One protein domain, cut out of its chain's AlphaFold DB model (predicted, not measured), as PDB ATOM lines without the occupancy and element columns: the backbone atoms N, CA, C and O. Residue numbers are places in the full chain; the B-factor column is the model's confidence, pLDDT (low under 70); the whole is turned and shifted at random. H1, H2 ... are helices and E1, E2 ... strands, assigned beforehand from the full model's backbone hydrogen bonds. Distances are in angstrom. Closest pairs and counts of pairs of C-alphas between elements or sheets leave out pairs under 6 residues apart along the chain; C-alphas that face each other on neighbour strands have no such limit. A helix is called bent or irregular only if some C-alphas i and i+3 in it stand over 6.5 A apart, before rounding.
ATOM      1  N   LEU A  19     144.484  83.271  72.936       76.00
ATOM      2  CA  LEU A  19     143.284  82.646  72.417       76.00
ATOM      3  C   LEU A  19     142.131  82.888  73.393       76.00
ATOM      4  O   LEU A  19     142.184  82.497  74.555       76.00
ATOM      5  N   THR A  20     141.046  83.481  72.923       75.44
ATOM      6  CA  THR A  20     139.840  83.636  73.736       75.44
ATOM      7  C   THR A  20     138.795  82.633  73.273       75.44
ATOM      8  O   THR A  20     138.281  82.720  72.156       75.44
ATOM      9  N   VAL A  21     138.495  81.670  74.149       73.69
ATOM     10  CA  VAL A  21     137.484  80.637  73.929       73.69
ATOM     11  C   VAL A  21     136.194  81.074  74.594       73.69
ATOM     12  O   VAL A  21     136.100  81.219  75.814       73.69
ATOM     13  N   THR A  22     135.159  81.235  73.789       73.75
ATOM     14  CA  THR A  22     133.841  81.599  74.293       73.75
ATOM     15  C   THR A  22     132.934  80.372  74.239       73.75
ATOM     16  O   THR A  22     132.614  79.902  73.143       73.75
ATOM     17  N   PRO A  23     132.494  79.818  75.379       65.00
ATOM     18  CA  PRO A  23     131.554  78.710  75.365       65.00
ATOM     19  C   PRO A  23     130.209  79.197  74.826       65.00
ATOM     20  O   PRO A  23     129.562  80.060  75.421       65.00
ATOM     21  N   TYR A  24     129.773  78.650  73.697       64.62
ATOM     22  CA  TYR A  24     128.497  79.035  73.108       64.62
ATOM     23  C   TYR A  24     127.341  78.319  73.825       64.62
ATOM     24  O   TYR A  24     127.194  77.093  73.765       64.62
ATOM     25  N   GLU A  43     145.528  88.682  69.392       74.94
ATOM     26  CA  GLU A  43     144.404  87.923  69.946       74.94
ATOM     27  C   GLU A  43     143.592  87.227  68.846       74.94
ATOM     28  O   GLU A  43     143.166  87.855  67.878       74.94
ATOM     29  N   ILE A  44     143.332  85.931  69.032       77.44
ATOM     30  CA  ILE A  44     142.415  85.136  68.211       77.44
ATOM     31  C   ILE A  44     141.189  84.803  69.065       77.44
ATOM     32  O   ILE A  44     141.315  84.307  70.185       77.44
ATOM     33  N   ARG A  45     139.986  85.061  68.541       79.06
ATOM     34  CA  ARG A  45     138.719  84.797  69.238       79.06
ATOM     35  C   ARG A  45     137.854  83.849  68.421       79.06
ATOM     36  O   ARG A  45     137.700  84.050  67.220       79.06
ATOM     37  N   PHE A  46     137.245  82.865  69.071       77.56
ATOM     38  CA  PHE A  46     136.157  82.085  68.481       77.56
ATOM     39  C   PHE A  46     135.278  81.445  69.554       77.56
ATOM     40  O   PHE A  46     135.644  81.322  70.728       77.56
ATOM     41  N   ASN A  47     134.087  81.034  69.129       78.62
ATOM     42  CA  ASN A  47     133.085  80.444  70.000       78.62
ATOM     43  C   ASN A  47     133.057  78.932  69.809       78.62
ATOM     44  O   ASN A  47     132.774  78.468  68.712       78.62
ATOM     45  N   LEU A  48     133.281  78.161  70.869       76.81
ATOM     46  CA  LEU A  48     133.171  76.702  70.824       76.81
ATOM     47  C   LEU A  48     131.928  76.244  71.573       76.81
ATOM     48  O   LEU A  48     131.649  76.702  72.680       76.81
ATOM     49  N   SER A  49     131.186  75.299  71.003       75.94
ATOM     50  CA  SER A  49     130.132  74.603  71.739       75.94
ATOM     51  C   SER A  49     130.047  73.155  71.329       75.94
ATOM     52  O   SER A  49     129.549  72.839  70.253       75.94
ATOM     53  N   ARG A  50     130.428  72.287  72.273       80.19
ATOM     54  CA  ARG A  50     130.222  70.842  72.187       80.19
ATOM     55  C   ARG A  50     128.804  70.524  71.729       80.19
ATOM     56  O   ARG A  50     128.613  69.740  70.813       80.19
ATOM     57  N   ASN A  51     127.802  71.142  72.357       76.94
ATOM     58  CA  ASN A  51     126.411  70.808  72.082       76.94
ATOM     59  C   ASN A  51     125.969  71.244  70.681       76.94
ATOM     60  O   ASN A  51     125.182  70.543  70.058       76.94
ATOM     61  N   ASN A  52     126.459  72.375  70.172       78.19
ATOM     62  CA  ASN A  52     126.162  72.772  68.798       78.19
ATOM     63  C   ASN A  52     126.860  71.878  67.781       78.19
ATOM     64  O   ASN A  52     126.217  71.467  66.825       78.19
ATOM     65  N   THR A  53     128.138  71.562  67.997       80.00
ATOM     66  CA  THR A  53     128.892  70.659  67.124       80.00
ATOM     67  C   THR A  53     128.230  69.283  67.091       80.00
ATOM     68  O   THR A  53     127.943  68.768  66.018       80.00
ATOM     69  N   LEU A  54     127.857  68.738  68.251       80.75
ATOM     70  CA  LEU A  54     127.086  67.498  68.344       80.75
ATOM     71  C   LEU A  54     125.719  67.610  67.655       80.75
ATOM     72  O   LEU A  54     125.379  66.737  66.878       80.75
ATOM     73  N   ARG A  55     124.946  68.689  67.847       80.69
ATOM     74  CA  ARG A  55     123.664  68.869  67.130       80.69
ATOM     75  C   ARG A  55     123.832  68.945  65.617       80.69
ATOM     76  O   ARG A  55     122.919  68.561  64.897       80.69
ATOM     77  N   HIS A  56     124.949  69.498  65.157       83.56
ATOM     78  CA  HIS A  56     125.221  69.680  63.741       83.56
ATOM     79  C   HIS A  56     125.645  68.369  63.072       83.56
ATOM     80  O   HIS A  56     125.119  68.039  62.016       83.56
ATOM     81  N   PHE A  57     126.554  67.618  63.700       82.56
ATOM     82  CA  PHE A  57     127.142  66.410  63.112       82.56
ATOM     83  C   PHE A  57     126.486  65.099  63.570       82.56
ATOM     84  O   PHE A  57     126.585  64.102  62.867       82.56
ATOM     85  N   VAL A  58     125.844  65.082  64.742       82.44
ATOM     86  CA  VAL A  58     125.239  63.892  65.370       82.44
ATOM     87  C   VAL A  58     123.939  64.284  66.100       82.44
ATOM     88  O   VAL A  58     123.857  64.227  67.329       82.44
ATOM     89  N   PRO A  59     122.888  64.720  65.385       75.06
ATOM     90  CA  PRO A  59     121.684  65.289  66.001       75.06
ATOM     91  C   PRO A  59     121.000  64.351  67.014       75.06
ATOM     92  O   PRO A  59     120.453  64.821  68.015       75.06
ATOM     93  N   GLU A  60     121.087  63.035  66.807       72.56
ATOM     94  CA  GLU A  60     120.546  62.014  67.715       72.56
ATOM     95  C   GLU A  60     121.258  61.963  69.078       72.56
ATOM     96  O   GLU A  60     120.635  61.600  70.074       72.56
ATOM     97  N   SER A  61     122.531  62.374  69.177       69.19
ATOM     98  CA  SER A  61     123.312  62.246  70.420       69.19
ATOM     99  C   SER A  61     122.815  63.140  71.553       69.19
ATOM    100  O   SER A  61     123.143  62.925  72.720       69.19
ATOM    101  N   LEU A  62     122.067  64.187  71.205       68.31
ATOM    102  CA  LEU A  62     121.524  65.162  72.144       68.31
ATOM    103  C   LEU A  62     120.001  65.142  72.197       68.31
ATOM    104  O   LEU A  62     119.426  65.990  72.888       68.31
ATOM    105  N   LYS A  63     119.347  64.200  71.504       67.38
ATOM    106  CA  LYS A  63     117.917  64.003  71.702       67.38
ATOM    107  C   LYS A  63     117.697  63.514  73.133       67.38
ATOM    108  O   LYS A  63     118.300  62.520  73.539       67.38
ATOM    109  N   PRO A  64     116.869  64.215  73.919       57.59
ATOM    110  CA  PRO A  64     116.492  63.723  75.226       57.59
ATOM    111  C   PRO A  64     115.785  62.376  75.041       57.59
ATOM    112  O   PRO A  64     114.847  62.269  74.248       57.59
ATOM    113  N   CYS A  65     116.207  61.348  75.782       56.44
ATOM    114  CA  CYS A  65     115.304  60.231  76.050       56.44
ATOM    115  C   CYS A  65     114.042  60.830  76.686       56.44
ATOM    116  O   CYS A  65     114.144  61.848  77.371       56.44
ATOM    117  N   SER A  66     112.877  60.226  76.462       53.75
ATOM    118  CA  SER A  66     111.528  60.739  76.766       53.75
ATOM    119  C   SER A  66     111.331  61.526  78.081       53.75
ATOM    120  O   SER A  66     110.385  62.307  78.148       53.75
ATOM    121  N   HIS A  67     112.213  61.409  79.086       46.91
ATOM    122  CA  HIS A  67     112.178  62.156  80.350       46.91
ATOM    123  C   HIS A  67     113.515  62.754  80.863       46.91
ATOM    124  O   HIS A  67     113.657  62.925  82.072       46.91
ATOM    125  N   GLY A  68     114.510  63.117  80.035       56.94
ATOM    126  CA  GLY A  68     115.722  63.726  80.618       56.94
ATOM    127  C   GLY A  68     116.810  64.257  79.688       56.94
ATOM    128  O   GLY A  68     116.765  64.101  78.473       56.94
ATOM    129  N   HIS A  69     117.808  64.903  80.301       64.88
ATOM    130  CA  HIS A  69     119.038  65.360  79.650       64.88
ATOM    131  C   HIS A  69     119.809  64.190  79.006       64.88
ATOM    132  O   HIS A  69     119.720  63.065  79.502       64.88
ATOM    133  N   PRO A  70     120.590  64.437  77.933       69.75
ATOM    134  CA  PRO A  70     121.406  63.399  77.310       69.75
ATOM    135  C   PRO A  70     122.366  62.789  78.335       69.75
ATOM    136  O   PRO A  70     123.008  63.493  79.118       69.75
ATOM    137  N   THR A  71     122.451  61.463  78.336       78.25
ATOM    138  CA  THR A  71     123.317  60.726  79.256       78.25
ATOM    139  C   THR A  71     124.787  60.987  78.939       78.25
ATOM    140  O   THR A  71     125.173  61.260  77.801       78.25
ATOM    141  N   ARG A  72     125.648  60.832  79.949       78.31
ATOM    142  CA  ARG A  72     127.105  60.958  79.793       78.31
ATOM    143  C   ARG A  72     127.657  60.067  78.675       78.31
ATOM    144  O   ARG A  72     128.497  60.511  77.901       78.31
ATOM    145  N   LYS A  73     127.135  58.841  78.570       81.25
ATOM    146  CA  LYS A  73     127.515  57.874  77.534       81.25
ATOM    147  C   LYS A  73     127.100  58.336  76.134       81.25
ATOM    148  O   LYS A  73     127.908  58.241  75.223       81.25
ATOM    149  N   GLN A  74     125.903  58.902  75.968       79.75
ATOM    150  CA  GLN A  74     125.458  59.455  74.680       79.75
ATOM    151  C   GLN A  74     126.315  60.643  74.231       79.75
ATOM    152  O   GLN A  74     126.670  60.740  73.060       79.75
ATOM    153  N   VAL A  75     126.687  61.529  75.162       81.75
ATOM    154  CA  VAL A  75     127.586  62.652  74.855       81.75
ATOM    155  C   VAL A  75     128.958  62.143  74.418       81.75
ATOM    156  O   VAL A  75     129.491  62.632  73.427       81.75
ATOM    157  N   LEU A  76     129.510  61.157  75.126       84.00
ATOM    158  CA  LEU A  76     130.787  60.537  74.785       84.00
ATOM    159  C   LEU A  76     130.747  59.826  73.428       84.00
ATOM    160  O   LEU A  76     131.603  60.076  72.591       84.00
ATOM    161  N   ALA A  77     129.731  59.001  73.176       84.50
ATOM    162  CA  ALA A  77     129.558  58.333  71.891       84.50
ATOM    163  C   ALA A  77     129.415  59.351  70.745       84.50
ATOM    164  O   ALA A  77     130.027  59.194  69.693       84.50
ATOM    165  N   GLY A  78     128.690  60.453  70.968       85.12
ATOM    166  CA  GLY A  78     128.637  61.566  70.021       85.12
ATOM    167  C   GLY A  78     130.007  62.214  69.777       85.12
ATOM    168  O   GLY A  78     130.340  62.525  68.638       85.12
ATOM    169  N   LEU A  79     130.826  62.394  70.820       86.50
ATOM    170  CA  LEU A  79     132.191  62.918  70.691       86.50
ATOM    171  C   LEU A  79     133.112  61.975  69.906       86.50
ATOM    172  O   LEU A  79     133.923  62.464  69.125       86.50
ATOM    173  N   VAL A  80     132.963  60.658  70.078       86.69
ATOM    174  CA  VAL A  80     133.665  59.640  69.278       86.69
ATOM    175  C   VAL A  80     133.273  59.752  67.805       86.69
ATOM    176  O   VAL A  80     134.137  59.810  66.938       86.69
ATOM    177  N   VAL A  81     131.981  59.878  67.493       86.88
ATOM    178  CA  VAL A  81     131.538  60.071  66.100       86.88
ATOM    179  C   VAL A  81     132.128  61.356  65.510       86.88
ATOM    180  O   VAL A  81     132.665  61.332  64.405       86.88
ATOM    181  N   VAL A  82     132.108  62.467  66.252       86.56
ATOM    182  CA  VAL A  82     132.717  63.730  65.800       86.56
ATOM    183  C   VAL A  82     134.232  63.600  65.609       86.56
ATOM    184  O   VAL A  82     134.765  64.190  64.671       86.56
ATOM    185  N   SER A  83     134.936  62.832  66.447       86.81
ATOM    186  CA  SER A  83     136.381  62.616  66.291       86.81
ATOM    187  C   SER A  83     136.719  61.740  65.089       86.81
ATOM    188  O   SER A  83     137.639  62.074  64.346       86.81
ATOM    189  N   ARG A  84     135.908  60.718  64.802       88.06
ATOM    190  CA  ARG A  84     136.002  59.941  63.559       88.06
ATOM    191  C   ARG A  84     135.748  60.817  62.318       88.06
ATOM    192  O   ARG A  84     136.523  60.774  61.367       88.06
ATOM    193  N   ILE A  85     134.726  61.688  62.346       86.62
ATOM    194  CA  ILE A  85     134.452  62.660  61.262       86.62
ATOM    195  C   ILE A  85     135.648  63.600  61.065       86.62
ATOM    196  O   ILE A  85     136.056  63.873  59.936       86.62
ATOM    197  N   ALA A  86     136.226  64.092  62.162       86.38
ATOM    198  CA  ALA A  86     137.379  64.980  62.128       86.38
ATOM    199  C   ALA A  86     138.601  64.316  61.468       86.38
ATOM    200  O   ALA A  86     139.339  64.993  60.757       86.38
ATOM    201  N   LEU A  87     138.790  63.006  61.634       86.31
ATOM    202  CA  LEU A  87     139.865  62.247  60.989       86.31
ATOM    203  C   LEU A  87     139.567  61.839  59.537       86.31
ATOM    204  O   LEU A  87     140.426  61.234  58.904       86.31
ATOM    205  N   GLN A  88     138.404  62.209  58.987       74.06
ATOM    206  CA  GLN A  88     137.964  61.814  57.642       74.06
ATOM    207  C   GLN A  88     138.021  60.296  57.422       74.06
ATOM    208  O   GLN A  88     138.377  59.847  56.333       74.06
ATOM    209  N   THR A  89     137.680  59.486  58.428       60.34
ATOM    210  CA  THR A  89     137.558  58.044  58.198       60.34
ATOM    211  C   THR A  89     136.426  57.830  57.189       60.34
ATOM    212  O   THR A  89     135.257  58.082  57.489       60.34
ATOM    213  N   GLU A  90     136.771  57.462  55.954       44.12
ATOM    214  CA  GLU A  90     135.791  57.241  54.893       44.12
ATOM    215  C   GLU A  90     134.768  56.182  55.340       44.12
ATOM    216  O   GLU A  90     135.135  55.134  55.872       44.12
ATOM    217  N   GLY A  91     133.474  56.466  55.148       51.06
ATOM    218  CA  GLY A  91     132.385  55.520  55.429       51.06
ATOM    219  C   GLY A  91     131.634  55.703  56.753       51.06
ATOM    220  O   GLY A  91     130.775  54.879  57.064       51.06
ATOM    221  N   ILE A  92     131.891  56.762  57.530       55.09
ATOM    222  CA  ILE A  92     131.093  57.030  58.738       55.09
ATOM    223  C   ILE A  92     129.732  57.584  58.328       55.09
ATOM    224  O   ILE A  92     129.607  58.733  57.903       55.09
ATOM    225  N   ASP A  93     128.700  56.770  58.498       58.94
ATOM    226  CA  ASP A  93     127.331  57.244  58.418       58.94
ATOM    227  C   ASP A  93     127.076  58.227  59.574       58.94
ATOM    228  O   ASP A  93     127.117  57.866  60.754       58.94
ATOM    229  N   THR A  94     126.870  59.499  59.226       60.50
ATOM    230  CA  THR A  94     126.596  60.607  60.153       60.50
ATOM    231  C   THR A  94     125.143  60.619  60.638       60.50
ATOM    232  O   THR A  94     124.726  61.557  61.318       60.50
ATOM    233  N   SER A  95     124.341  59.617  60.260       58.09
ATOM    234  CA  SER A  95     122.908  59.543  60.557       58.09
ATOM    235  C   SER A  95     122.575  59.451  62.054       58.09
ATOM    236  O   SER A  95     121.446  59.756  62.441       58.09
ATOM    237  N   GLY A  96     123.538  59.119  62.923       63.69
ATOM    238  CA  GLY A  96     123.339  59.114  64.372       63.69
ATOM    239  C   GLY A  96     124.443  58.407  65.156       63.69
ATOM    240  O   GLY A  96     125.517  58.112  64.639       63.69
ATOM    241  N   ILE A  97     124.175  58.143  66.440       66.31
ATOM    242  CA  ILE A  97     125.012  57.227  67.224       66.31
ATOM    243  C   ILE A  97     124.668  55.804  66.776       66.31
ATOM    244  O   ILE A  97     123.551  55.343  67.013       66.31
ATOM    245  N   HIS A  98     125.629  55.113  66.165       74.62
ATOM    246  CA  HIS A  98     125.481  53.704  65.796       74.62
ATOM    247  C   HIS A  98     125.198  52.836  67.035       74.62
ATOM    248  O   HIS A  98     125.850  53.043  68.063       74.62
ATOM    249  N   PRO A  99     124.270  51.858  66.970       76.12
ATOM    250  CA  PRO A  99     123.942  50.982  68.100       76.12
ATOM    251  C   PRO A  99     125.176  50.309  68.714       76.12
ATOM    252  O   PRO A  99     125.284  50.204  69.932       76.12
ATOM    253  N   GLU A 100     126.150  49.969  67.872       80.62
ATOM    254  CA  GLU A 100     127.432  49.363  68.240       80.62
ATOM    255  C   GLU A 100     128.218  50.203  69.263       80.62
ATOM    256  O   GLU A 100     128.757  49.672  70.232       80.62
ATOM    257  N   LEU A 101     128.221  51.537  69.125       82.00
ATOM    258  CA  LEU A 101     128.864  52.440  70.093       82.00
ATOM    259  C   LEU A 101     128.155  52.414  71.452       82.00
ATOM    260  O   LEU A 101     128.768  52.616  72.499       82.00
ATOM    261  N   MET A 102     126.843  52.178  71.457       84.19
ATOM    262  CA  MET A 102     126.066  52.088  72.690       84.19
ATOM    263  C   MET A 102     126.216  50.731  73.384       84.19
ATOM    264  O   MET A 102     125.980  50.665  74.595       84.19
ATOM    265  N   GLU A 103     126.660  49.689  72.681       86.19
ATOM    266  CA  GLU A 103     127.011  48.379  73.250       86.19
ATOM    267  C   GLU A 103     128.402  48.372  73.902       86.19
ATOM    268  O   GLU A 103     128.621  47.659  74.881       86.19
ATOM    269  N   GLN A 104     129.321  49.227  73.440       85.62
ATOM    270  CA  GLN A 104     130.668  49.351  74.004       85.62
ATOM    271  C   GLN A 104     130.680  49.833  75.465       85.62
ATOM    272  O   GLN A 104     129.766  50.520  75.946       85.62
ATOM    273  N   THR A 105     131.746  49.490  76.192       87.50
ATOM    274  CA  THR A 105     131.987  50.019  77.540       87.50
ATOM    275  C   THR A 105     132.326  51.504  77.476       87.50
ATOM    276  O   THR A 105     132.769  52.029  76.455       87.50
ATOM    277  N   ARG A 106     132.101  52.214  78.584       84.12
ATOM    278  CA  ARG A 106     132.413  53.644  78.663       84.12
ATOM    279  C   ARG A 106     133.917  53.878  78.500       84.12
ATOM    280  O   ARG A 106     134.309  54.795  77.797       84.12
ATOM    281  N   GLU A 107     134.720  53.021  79.113       84.38
ATOM    282  CA  GLU A 107     136.179  53.043  79.065       84.38
ATOM    283  C   GLU A 107     136.683  52.835  77.628       84.38
ATOM    284  O   GLU A 107     137.523  53.590  77.163       84.38
ATOM    285  N   SER A 108     136.078  51.910  76.873       86.88
ATOM    286  CA  SER A 108     136.422  51.713  75.457       86.88
ATOM    287  C   SER A 108     136.142  52.957  74.608       86.88
ATOM    288  O   SER A 108     136.935  53.294  73.737       86.88
ATOM    289  N   LEU A 109     135.022  53.645  74.856       85.50
ATOM    290  CA  LEU A 109     134.687  54.889  74.159       85.50
ATOM    291  C   LEU A 109     135.622  56.046  74.556       85.50
ATOM    292  O   LEU A 109     135.876  56.941  73.753       85.50
ATOM    293  N   GLU A 110     136.098  56.056  75.804       83.12
ATOM    294  CA  GLU A 110     137.079  57.024  76.306       83.12
ATOM    295  C   GLU A 110     138.421  56.866  75.609       83.12
ATOM    296  O   GLU A 110     138.948  57.849  75.085       83.12
ATOM    297  N   ASP A 111     138.937  55.639  75.586       84.75
ATOM    298  CA  ASP A 111     140.220  55.318  74.973       84.75
ATOM    299  C   ASP A 111     140.197  55.675  73.484       84.75
ATOM    300  O   ASP A 111     141.050  56.430  73.018       84.75
ATOM    301  N   GLU A 112     139.144  55.275  72.764       86.56
ATOM    302  CA  GLU A 112     138.998  55.600  71.343       86.56
ATOM    303  C   GLU A 112     138.898  57.117  71.097       86.56
ATOM    304  O   GLU A 112     139.525  57.666  70.186       86.56
ATOM    305  N   TYR A 113     138.127  57.837  71.920       86.44
ATOM    306  CA  TYR A 113     138.048  59.293  71.821       86.44
ATOM    307  C   TYR A 113     139.428  59.942  71.993       86.44
ATOM    308  O   TYR A 113     139.786  60.834  71.217       86.44
ATOM    309  N   LEU A 114     140.197  59.507  72.994       82.31
ATOM    310  CA  LEU A 114     141.532  60.033  73.267       82.31
ATOM    311  C   LEU A 114     142.499  59.714  72.125       82.31
ATOM    312  O   LEU A 114     143.199  60.619  71.667       82.31
ATOM    313  N   GLU A 115     142.494  58.482  71.618       84.69
ATOM    314  CA  GLU A 115     143.305  58.063  70.471       84.69
ATOM    315  C   GLU A 115     143.010  58.905  69.227       84.69
ATOM    316  O   GLU A 115     143.938  59.382  68.566       84.69
ATOM    317  N   ASN A 116     141.735  59.161  68.928       85.81
ATOM    318  CA  ASN A 116     141.352  59.970  67.772       85.81
ATOM    319  C   ASN A 116     141.786  61.433  67.929       85.81
ATOM    320  O   ASN A 116     142.236  62.075  66.981       85.81
ATOM    321  N   VAL A 117     141.664  61.985  69.136       82.19
ATOM    322  CA  VAL A 117     142.034  63.376  69.422       82.19
ATOM    323  C   VAL A 117     143.547  63.593  69.385       82.19
ATOM    324  O   VAL A 117     143.986  64.664  68.963       82.19
ATOM    325  N   VAL A 118     144.344  62.602  69.797       82.00
ATOM    326  CA  VAL A 118     145.816  62.647  69.713       82.00
ATOM    327  C   VAL A 118     146.293  62.723  68.262       82.00
ATOM    328  O   VAL A 118     147.289  63.385  67.984       82.00
ATOM    329  N   GLN A 119     145.562  62.108  67.331       82.38
ATOM    330  CA  GLN A 119     145.888  62.115  65.902       82.38
ATOM    331  C   GLN A 119     145.574  63.443  65.197       82.38
ATOM    332  O   GLN A 119     145.994  63.648  64.058       82.38
ATOM    333  N   LEU A 120     144.827  64.355  65.831       80.06
ATOM    334  CA  LEU A 120     144.490  65.637  65.217       80.06
ATOM    335  C   LEU A 120     145.735  66.514  65.098       80.06
ATOM    336  O   LEU A 120     146.179  67.073  66.102       80.06
ATOM    337  N   ASP A 121     146.223  66.693  63.867       76.94
ATOM    338  CA  ASP A 121     147.296  67.639  63.563       76.94
ATOM    339  C   ASP A 121     146.834  69.075  63.852       76.94
ATOM    340  O   ASP A 121     145.985  69.613  63.131       76.94
ATOM    341  N   PRO A 122     147.388  69.728  64.881       68.81
ATOM    342  CA  PRO A 122     146.978  71.066  65.250       68.81
ATOM    343  C   PRO A 122     147.530  72.162  64.320       68.81
ATOM    344  O   PRO A 122     146.962  73.259  64.315       68.81
ATOM    345  N   PHE A 123     148.553  71.886  63.496       71.38
ATOM    346  CA  PHE A 123     149.067  72.848  62.509       71.38
ATOM    347  C   PHE A 123     148.062  73.116  61.400       71.38
ATOM    348  O   PHE A 123     147.820  74.272  61.042       71.38
ATOM    349  N   SER A 124     147.397  72.063  60.921       77.81
ATOM    350  CA  SER A 124     146.323  72.173  59.933       77.81
ATOM    351  C   SER A 124     145.135  73.040  60.386       77.81
ATOM    352  O   SER A 124     144.331  73.466  59.558       77.81
ATOM    353  N   LEU A 125     145.022  73.344  61.687       77.12
ATOM    354  CA  LEU A 125     143.873  74.034  62.287       77.12
ATOM    355  C   LEU A 125     144.043  75.551  62.377       77.12
ATOM    356  O   LEU A 125     143.119  76.248  62.821       77.12
ATOM    357  N   GLY A 126     145.213  76.068  61.991       77.12
ATOM    358  CA  GLY A 126     145.565  77.479  62.152       77.12
ATOM    359  C   GLY A 126     145.646  77.908  63.619       77.12
ATOM    360  O   GLY A 126     145.442  79.082  63.931       77.12
ATOM    361  N   LEU A 127     145.885  76.958  64.531       77.62
ATOM    362  CA  LEU A 127     146.118  77.253  65.939       77.62
ATOM    363  C   LEU A 127     147.582  77.680  66.138       77.62
ATOM    364  O   LEU A 127     148.479  77.111  65.515       77.62
ATOM    365  N   PRO A 128     147.855  78.673  66.999       73.56
ATOM    366  CA  PRO A 128     149.225  79.078  67.299       73.56
ATOM    367  C   PRO A 128     149.973  77.970  68.056       73.56
ATOM    368  O   PRO A 128     149.391  77.319  68.922       73.56
ATOM    369  N   ALA A 129     151.279  77.826  67.792       71.31
ATOM    370  CA  ALA A 129     152.166  76.873  68.476       71.31
ATOM    371  C   ALA A 129     152.140  77.026  70.015       71.31
ATOM    372  O   ALA A 129     152.157  76.050  70.764       71.31
ATOM    373  N   PHE A 130     152.045  78.272  70.490       72.62
ATOM    374  CA  PHE A 130     151.874  78.610  71.900       72.62
ATOM    375  C   PHE A 130     150.824  79.708  72.039       72.62
ATOM    376  O   PHE A 130     150.943  80.766  71.417       72.62
ATOM    377  N   ALA A 131     149.823  79.488  72.887       72.44
ATOM    378  CA  ALA A 131     148.873  80.528  73.254       72.44
ATOM    379  C   ALA A 131     148.342  80.373  74.671       72.44
ATOM    380  O   ALA A 131     148.363  79.295  75.253       72.44
ATOM    381  N   LEU A 132     147.815  81.462  75.218       71.44
ATOM    382  CA  LEU A 132     147.005  81.418  76.431       71.44
ATOM    383  C   LEU A 132     145.530  81.334  76.039       71.44
ATOM    384  O   LEU A 132     145.020  82.278  75.448       71.44
ATOM    385  N   ALA A 133     144.851  80.234  76.358       76.00
ATOM    386  CA  ALA A 133     143.410  80.085  76.201       76.00
ATOM    387  C   ALA A 133     142.662  80.602  77.424       76.00
ATOM    388  O   ALA A 133     142.753  79.996  78.483       76.00
ATOM    389  N   SER A 134     141.866  81.658  77.283       70.06
ATOM    390  CA  SER A 134     140.983  82.133  78.356       70.06
ATOM    391  C   SER A 134     139.514  81.902  78.027       70.06
ATOM    392  O   SER A 134     139.101  82.109  76.884       70.06
ATOM    393  N   ARG A 135     138.713  81.529  79.032       70.88
ATOM    394  CA  ARG A 135     137.250  81.513  78.914       70.88
ATOM    395  C   ARG A 135     136.716  82.950  78.894       70.88
ATOM    396  O   ARG A 135     136.965  83.709  79.824       70.88
ATOM    397  N   ALA A 136     135.955  83.326  77.867       65.94
ATOM    398  CA  ALA A 136     135.314  84.641  77.825       65.94
ATOM    399  C   ALA A 136     134.110  84.717  78.780       65.94
ATOM    400  O   ALA A 136     133.270  83.813  78.809       65.94
ATOM    401  N   ARG A 137     133.983  85.837  79.508       56.62
ATOM    402  CA  ARG A 137     132.841  86.109  80.402       56.62
ATOM    403  C   ARG A 137     131.567  86.547  79.667       56.62
ATOM    404  O   ARG A 137     130.495  86.528  80.263       56.62
ATOM    405  N   CYS A 138     131.654  86.940  78.393       53.88
ATOM    406  CA  CYS A 138     130.503  87.401  77.615       53.88
ATOM    407  C   CYS A 138     130.562  86.871  76.175       53.88
ATOM    408  O   CYS A 138     131.579  86.999  75.498       53.88
ATOM    409  N   ALA A 139     129.463  86.261  75.728       57.59
ATOM    410  CA  ALA A 139     129.362  85.501  74.487       57.59
ATOM    411  C   ALA A 139     128.284  86.086  73.569       57.59
ATOM    412  O   ALA A 139     127.252  85.452  73.375       57.59
ATOM    413  N   THR A 140     128.448  87.309  73.059       53.50
ATOM    414  CA  THR A 140     127.291  88.003  72.451       53.50
ATOM    415  C   THR A 140     127.396  88.362  70.974       53.50
ATOM    416  O   THR A 140     126.383  88.762  70.419       53.50
ATOM    417  N   VAL A 141     128.527  88.161  70.281       60.00
ATOM    418  CA  VAL A 141     128.620  88.613  68.865       60.00
ATOM    419  C   VAL A 141     129.188  87.582  67.882       60.00
ATOM    420  O   VAL A 141     128.975  87.695  66.679       60.00
ATOM    421  N   MET A 142     129.878  86.537  68.343       66.06
ATOM    422  CA  MET A 142     130.555  85.609  67.427       66.06
ATOM    423  C   MET A 142     129.695  84.379  67.103       66.06
ATOM    424  O   MET A 142     129.037  83.798  67.971       66.06
ATOM    425  N   ARG A 143     129.708  83.960  65.835       72.25
ATOM    426  CA  ARG A 143     129.099  82.690  65.416       72.25
ATOM    427  C   ARG A 143     129.891  81.516  66.008       72.25
ATOM    428  O   ARG A 143     131.100  81.658  66.197       72.25
ATOM    429  N   PRO A 144     129.233  80.389  66.333       74.12
ATOM    430  CA  PRO A 144     129.943  79.190  66.759       74.12
ATOM    431  C   PRO A 144     130.878  78.723  65.640       74.12
ATOM    432  O   PRO A 144     130.482  78.697  64.475       74.12
ATOM    433  N   ASP A 145     132.103  78.363  66.005       78.81
ATOM    434  CA  ASP A 145     133.009  77.641  65.125       78.81
ATOM    435  C   ASP A 145     132.495  76.202  64.995       78.81
ATOM    436  O   ASP A 145     132.223  75.530  65.996       78.81
ATOM    437  N   LEU A 146     132.284  75.773  63.753       81.50
ATOM    438  CA  LEU A 146     131.760  74.452  63.416       81.50
ATOM    439  C   LEU A 146     132.857  73.505  62.930       81.50
ATOM    440  O   LEU A 146     132.536  72.368  62.603       81.50
ATOM    441  N   ASP A 147     134.125  73.928  62.898       84.81
ATOM    442  CA  ASP A 147     135.233  73.026  62.597       84.81
ATOM    443  C   ASP A 147     135.393  71.996  63.737       84.81
ATOM    444  O   ASP A 147     135.810  72.355  64.852       84.81
ATOM    445  N   PRO A 148     135.071  70.706  63.495       83.50
ATOM    446  CA  PRO A 148     135.142  69.685  64.529       83.50
ATOM    447  C   PRO A 148     136.583  69.461  64.986       83.50
ATOM    448  O   PRO A 148     136.801  69.224  66.174       83.50
ATOM    449  N   LYS A 149     137.573  69.603  64.096       85.12
ATOM    450  CA  LYS A 149     138.983  69.418  64.442       85.12
ATOM    451  C   LYS A 149     139.439  70.505  65.407       85.12
ATOM    452  O   LYS A 149     139.996  70.192  66.457       85.12
ATOM    453  N   ARG A 150     139.156  71.778  65.101       81.19
ATOM    454  CA  ARG A 150     139.516  72.907  65.977       81.19
ATOM    455  C   ARG A 150     138.793  72.837  67.317       81.19
ATOM    456  O   ARG A 150     139.424  73.048  68.355       81.19
ATOM    457  N   MET A 151     137.505  72.488  67.314       83.69
ATOM    458  CA  MET A 151     136.761  72.271  68.551       83.69
ATOM    459  C   MET A 151     137.401  71.156  69.386       83.69
ATOM    460  O   MET A 151     137.751  71.414  70.533       83.69
ATOM    461  N   LEU A 152     137.611  69.956  68.834       81.88
ATOM    462  CA  LEU A 152     138.193  68.815  69.557       81.88
ATOM    463  C   LEU A 152     139.602  69.121  70.074       81.88
ATOM    464  O   LEU A 152     139.914  68.841  71.231       81.88
ATOM    465  N   ALA A 153     140.433  69.753  69.247       79.25
ATOM    466  CA  ALA A 153     141.805  70.111  69.574       79.25
ATOM    467  C   ALA A 153     141.894  71.077  70.765       79.25
ATOM    468  O   ALA A 153     142.697  70.864  71.678       79.25
ATOM    469  N   VAL A 154     141.084  72.137  70.767       77.81
ATOM    470  CA  VAL A 154     141.066  73.135  71.846       77.81
ATOM    471  C   VAL A 154     140.378  72.576  73.084       77.81
ATOM    472  O   VAL A 154     140.862  72.775  74.199       77.81
ATOM    473  N   PHE A 155     139.269  71.854  72.906       74.94
ATOM    474  CA  PHE A 155     138.512  71.270  74.007       74.94
ATOM    475  C   PHE A 155     139.359  70.243  74.750       74.94
ATOM    476  O   PHE A 155     139.492  70.354  75.961       74.94
ATOM    477  N   SER A 156     140.029  69.341  74.030       71.62
ATOM    478  CA  SER A 156     141.018  68.434  74.604       71.62
ATOM    479  C   SER A 156     142.111  69.190  75.344       71.62
ATOM    480  O   SER A 156     142.303  68.949  76.515       71.62
ATOM    481  N   ARG A 157     142.783  70.185  74.768       72.50
ATOM    482  CA  ARG A 157     143.921  70.832  75.456       72.50
ATOM    483  C   ARG A 157     143.534  71.668  76.680       72.50
ATOM    484  O   ARG A 157     144.286  71.719  77.648       72.50
ATOM    485  N   THR A 158     142.365  72.302  76.661       67.88
ATOM    486  CA  THR A 158     141.844  73.059  77.816       67.88
ATOM    487  C   THR A 158     141.347  72.150  78.939       67.88
ATOM    488  O   THR A 158     141.409  72.526  80.106       67.88
ATOM    489  N   HIS A 159     140.892  70.944  78.603       62.81
ATOM    490  CA  HIS A 159     140.212  70.054  79.537       62.81
ATOM    491  C   HIS A 159     140.911  68.712  79.773       62.81
ATOM    492  O   HIS A 159     140.524  68.005  80.691       62.81
ATOM    493  N   ALA A 160     141.953  68.349  79.026       50.03
ATOM    494  CA  ALA A 160     142.736  67.118  79.174       50.03
ATOM    495  C   ALA A 160     143.452  67.074  80.516       50.03
ATOM    496  O   ALA A 160     143.531  66.009  81.118       50.03
ATOM    497  N   GLY A 161     143.849  68.231  81.054       49.75
ATOM    498  CA  GLY A 161     144.273  68.322  82.453       49.75
ATOM    499  C   GLY A 161     143.177  67.867  83.428       49.75
ATOM    500  O   GLY A 161     143.474  67.238  84.438       49.75
ATOM    501  N   LEU A 162     141.905  68.109  83.097       43.53
ATOM    502  CA  LEU A 162     140.748  67.673  83.877       43.53
ATOM    503  C   LEU A 162     140.336  66.224  83.568       43.53
ATOM    504  O   LEU A 162     139.938  65.517  84.486       43.53
ATOM    505  N   PHE A 163     140.446  65.753  82.320       48.34
ATOM    506  CA  PHE A 163     140.154  64.368  81.915       48.34
ATOM    507  C   PHE A 163     141.111  63.378  82.580       48.34
ATOM    508  O   PHE A 163     140.664  62.419  83.204       48.34
ATOM    509  N   VAL A 164     142.416  63.658  82.526       44.78
ATOM    510  CA  VAL A 164     143.457  62.836  83.162       44.78
ATOM    511  C   VAL A 164     143.294  62.822  84.687       44.78
ATOM    512  O   VAL A 164     143.476  61.783  85.316       44.78
ATOM    513  N   ALA A 165     142.885  63.945  85.287       38.69
ATOM    514  CA  ALA A 165     142.651  64.039  86.728       38.69
ATOM    515  C   ALA A 165     141.333  63.384  87.187       38.69
ATOM    516  O   ALA A 165     141.286  62.795  88.263       38.69
ATOM    517  N   SER A 166     140.260  63.484  86.396       46.66
ATOM    518  CA  SER A 166     138.913  63.032  86.786       46.66
ATOM    519  C   SER A 166     138.527  61.647  86.264       46.66
ATOM    520  O   SER A 166     137.514  61.111  86.712       46.66
ATOM    521  N   ARG A 167     139.289  61.070  85.318       50.03
ATOM    522  CA  ARG A 167     138.950  59.820  84.601       50.03
ATOM    523  C   ARG A 167     137.498  59.800  84.091       50.03
ATOM    524  O   ARG A 167     136.810  58.776  84.113       50.03
ATOM    525  N   SER A 168     136.995  60.977  83.721       41.12
ATOM    526  CA  SER A 168     135.626  61.193  83.266       41.12
ATOM    527  C   SER A 168     135.654  62.033  81.992       41.12
ATOM    528  O   SER A 168     135.962  63.216  82.077       41.12
ATOM    529  N   PRO A 169     135.249  61.489  80.833       45.44
ATOM    530  CA  PRO A 169     135.188  62.177  79.542       45.44
ATOM    531  C   PRO A 169     134.038  63.181  79.492       45.44
ATOM    532  O   PRO A 169     133.884  63.956  78.546       45.44
ATOM    533  N   VAL A 170     133.217  63.183  80.540       47.03
ATOM    534  CA  VAL A 170     132.290  64.257  80.814       47.03
ATOM    535  C   VAL A 170     132.985  65.240  81.717       47.03
ATOM    536  O   VAL A 170     133.236  64.974  82.894       47.03
ATOM    537  N   LEU A 171     133.241  66.398  81.129       47.88
ATOM    538  CA  LEU A 171     133.526  67.582  81.893       47.88
ATOM    539  C   LEU A 171     132.367  67.869  82.832       47.88
ATOM    540  O   LEU A 171     131.220  67.875  82.373       47.88
ATOM    541  N   PRO A 172     132.640  68.106  84.121       40.25
ATOM    542  CA  PRO A 172     131.626  68.659  84.986       40.25
ATOM    543  C   PRO A 172     131.121  69.946  84.331       40.25
ATOM    544  O   PRO A 172     131.907  70.779  83.882       40.25
ATOM    545  N   ASP A 173     129.803  70.125  84.306       42.25
ATOM    546  CA  ASP A 173     129.136  71.385  83.949       42.25
ATOM    547  C   ASP A 173     129.541  72.560  84.873       42.25
ATOM    548  O   ASP A 173     128.939  73.632  84.831       42.25
ATOM    549  N   SER A 174     130.567  72.386  85.713       40.41
ATOM    550  CA  SER A 174     131.170  73.428  86.517       40.41
ATOM    551  C   SER A 174     131.857  74.420  85.596       40.41
ATOM    552  O   SER A 174     132.881  74.135  84.967       40.41
ATOM    553  N   GLU A 175     131.293  75.620  85.539       45.00
ATOM    554  CA  GLU A 175     132.084  76.768  85.156       45.00
ATOM    555  C   GLU A 175     133.331  76.792  86.043       45.00
ATOM    556  O   GLU A 175     133.178  76.737  87.263       45.00
ATOM    557  N   PRO A 176     134.556  76.854  85.493       44.16
ATOM    558  CA  PRO A 176     135.640  77.343  86.313       44.16
ATOM    559  C   PRO A 176     135.210  78.755  86.715       44.16
ATOM    560  O   PRO A 176     135.050  79.623  85.857       44.16
ATOM    561  N   GLU A 177     134.946  78.966  88.003       44.19
ATOM    562  CA  GLU A 177     134.438  80.223  88.577       44.19
ATOM    563  C   GLU A 177     135.432  81.400  88.424       44.19
ATOM    564  O   GLU A 177     135.229  82.496  88.952       44.19
ATOM    565  N   HIS A 178     136.515  81.213  87.668       44.91
ATOM    566  CA  HIS A 178     137.618  82.145  87.501       44.91
ATOM    567  C   HIS A 178     138.034  82.259  86.030       44.91
ATOM    568  O   HIS A 178     137.929  81.286  85.278       44.91
ATOM    569  N   ASP A 179     138.558  83.437  85.652       50.38
ATOM    570  CA  ASP A 179     139.267  83.725  84.388       50.38
ATOM    571  C   ASP A 179     140.528  82.851  84.273       50.38
ATOM    572  O   ASP A 179     141.668  83.312  84.340       50.38
ATOM    573  N   THR A 180     140.342  81.545  84.155       55.88
ATOM    574  CA  THR A 180     141.434  80.597  84.021       55.88
ATOM    575  C   THR A 180     141.942  80.701  82.594       55.88
ATOM    576  O   THR A 180     141.245  80.395  81.624       55.88
ATOM    577  N   SER A 181     143.157  81.232  82.480       61.69
ATOM    578  CA  SER A 181     143.934  81.208  81.251       61.69
ATOM    579  C   SER A 181     144.783  79.940  81.268       61.69
ATOM    580  O   SER A 181     145.678  79.806  82.099       61.69
ATOM    581  N   TYR A 182     144.482  78.996  80.386       66.88
ATOM    582  CA  TYR A 182     145.237  77.761  80.204       66.88
ATOM    583  C   TYR A 182     146.357  77.996  79.197       66.88
ATOM    584  O   TYR A 182     146.135  78.617  78.160       66.88
ATOM    585  N   LEU A 183     147.554  77.474  79.455       66.38
ATOM    586  CA  LEU A 183     148.583  77.432  78.422       66.38
ATOM    587  C   LEU A 183     148.205  76.352  77.398       66.38
ATOM    588  O   LEU A 183     148.219  75.163  77.706       66.38
ATOM    589  N   LEU A 184     147.867  76.769  76.183       69.38
ATOM    590  CA  LEU A 184     147.782  75.891  75.030       69.38
ATOM    591  C   LEU A 184     149.171  75.728  74.439       69.38
ATOM    592  O   LEU A 184     149.724  76.658  73.849       69.38
ATOM    593  N   TYR A 185     149.700  74.520  74.579       65.31
ATOM    594  CA  TYR A 185     150.816  74.064  73.777       65.31
ATOM    595  C   TYR A 185     150.286  73.241  72.606       65.31
ATOM    596  O   TYR A 185     149.541  72.268  72.775       65.31
ATOM    597  N   VAL A 186     150.648  73.674  71.411       62.91
ATOM    598  CA  VAL A 186     150.399  72.987  70.157       62.91
ATOM    599  C   VAL A 186     151.758  72.428  69.725       62.91
ATOM    600  O   VAL A 186     152.547  73.171  69.140       62.91
TER     601      VAL A 186
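Overview. This is residues 19 to 24 and 43 to 186 of the 188 residues of an uncharacterized protein of Deltaproteobacteria bacterium (UniProt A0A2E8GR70). Look first for a small, strongly twisted sheet of four strands at one end, with the long kinked helix H6 packed on one face of it; beyond H6 lies a cluster of mostly crossed helices, H1, H2, H4 and H5 around H3. You have 150 printed residues with six named helices and four named strands, in the order E1, E2, H1, H2, H3, H4, H5, E3, H6, E4. The sheet is mixed, in the order E2, E1, E3, E4, and the class is mixed, helices and strands. The whole is compact, with a radius of gyration of the C-alphas of 15.1 A, and rounded, spanning 42 by 34 by 31 A.

Arrangement. Begin at E1, residues 19 to 23, parallel to edge strand E2, residues 43 to 48; N 20 and O 44 are 2.9 A apart, within hydrogen-bond range. E3, residues 130 to 135, is parallel to E1, with N 21 and O 134 at 2.8 A. Edge strand E4, residues 181 to 185, is antiparallel to E3, with N 133 and O 182 at 2.7 A. H6, residues 148 to 166, is on one face of this sheet, giving two layers, a sheet and a helix; its closest C-alphas to E4 are Thr 158 and Tyr 182, 6.3 A. H6 is irregular, C-alphas 158 and 161 being 7.1 A apart, with a kink of 58 degrees near residue 159. Walk on to the hub H3, residues 72 to 86, whose residues 82 to 86 touch H6, closest at C-alphas 86 and 149, 5.3 A. H5, residues 106 to 118, touches H3 at a shallow tilt of 29 degrees, the same way, with C-alphas 80 and 113 at 5.1 A. H5 and H6 only just touch, with 3 pairs of C-alphas within 8 A, the closest being 117 and 152 at 6.7 A. H3 touches H1, residues 50 to 57, at C-alphas 78 and 54, 6.4 A; H2, residues 59 to 62, at 78 and 61, 5.4 A; and H4, residues 99 to 103, at 77 and 101, 6.2 A. Every O i to N i+4 pair is within hydrogen-bond range in H1, H3, H4 and H5, and 13 of 15 in H6; H2 is too short for one.

Along the chain. Find C-alpha 19 at (143.284, 82.646, 72.417), where E1 begins. H3 starts at (127.105, 60.958, 79.793) and runs 20.8 A; H5 runs 18.5 A. H6 starts at (135.142, 69.685, 64.529) and runs 23.5 A. E3 measures 16.5 A and E2 15.9 A; E4 ends at C-alpha 185, (150.816, 74.064, 73.777).

Size, cuts and confidence. The farthest C-alphas, Ser 66 and Ala 129, are 44.5 A apart. Residues 25 to 42 are cut out, leaving 18.5 A between C-alphas 24 and 43. The links H3 to H4, H5 to E3, E3 to H6 and H6 to E4 are long. Mean pLDDT of the printed part is 70.6; 58 residues are under 70, among them 61 to 70, 89 to 97 and 158 to 186.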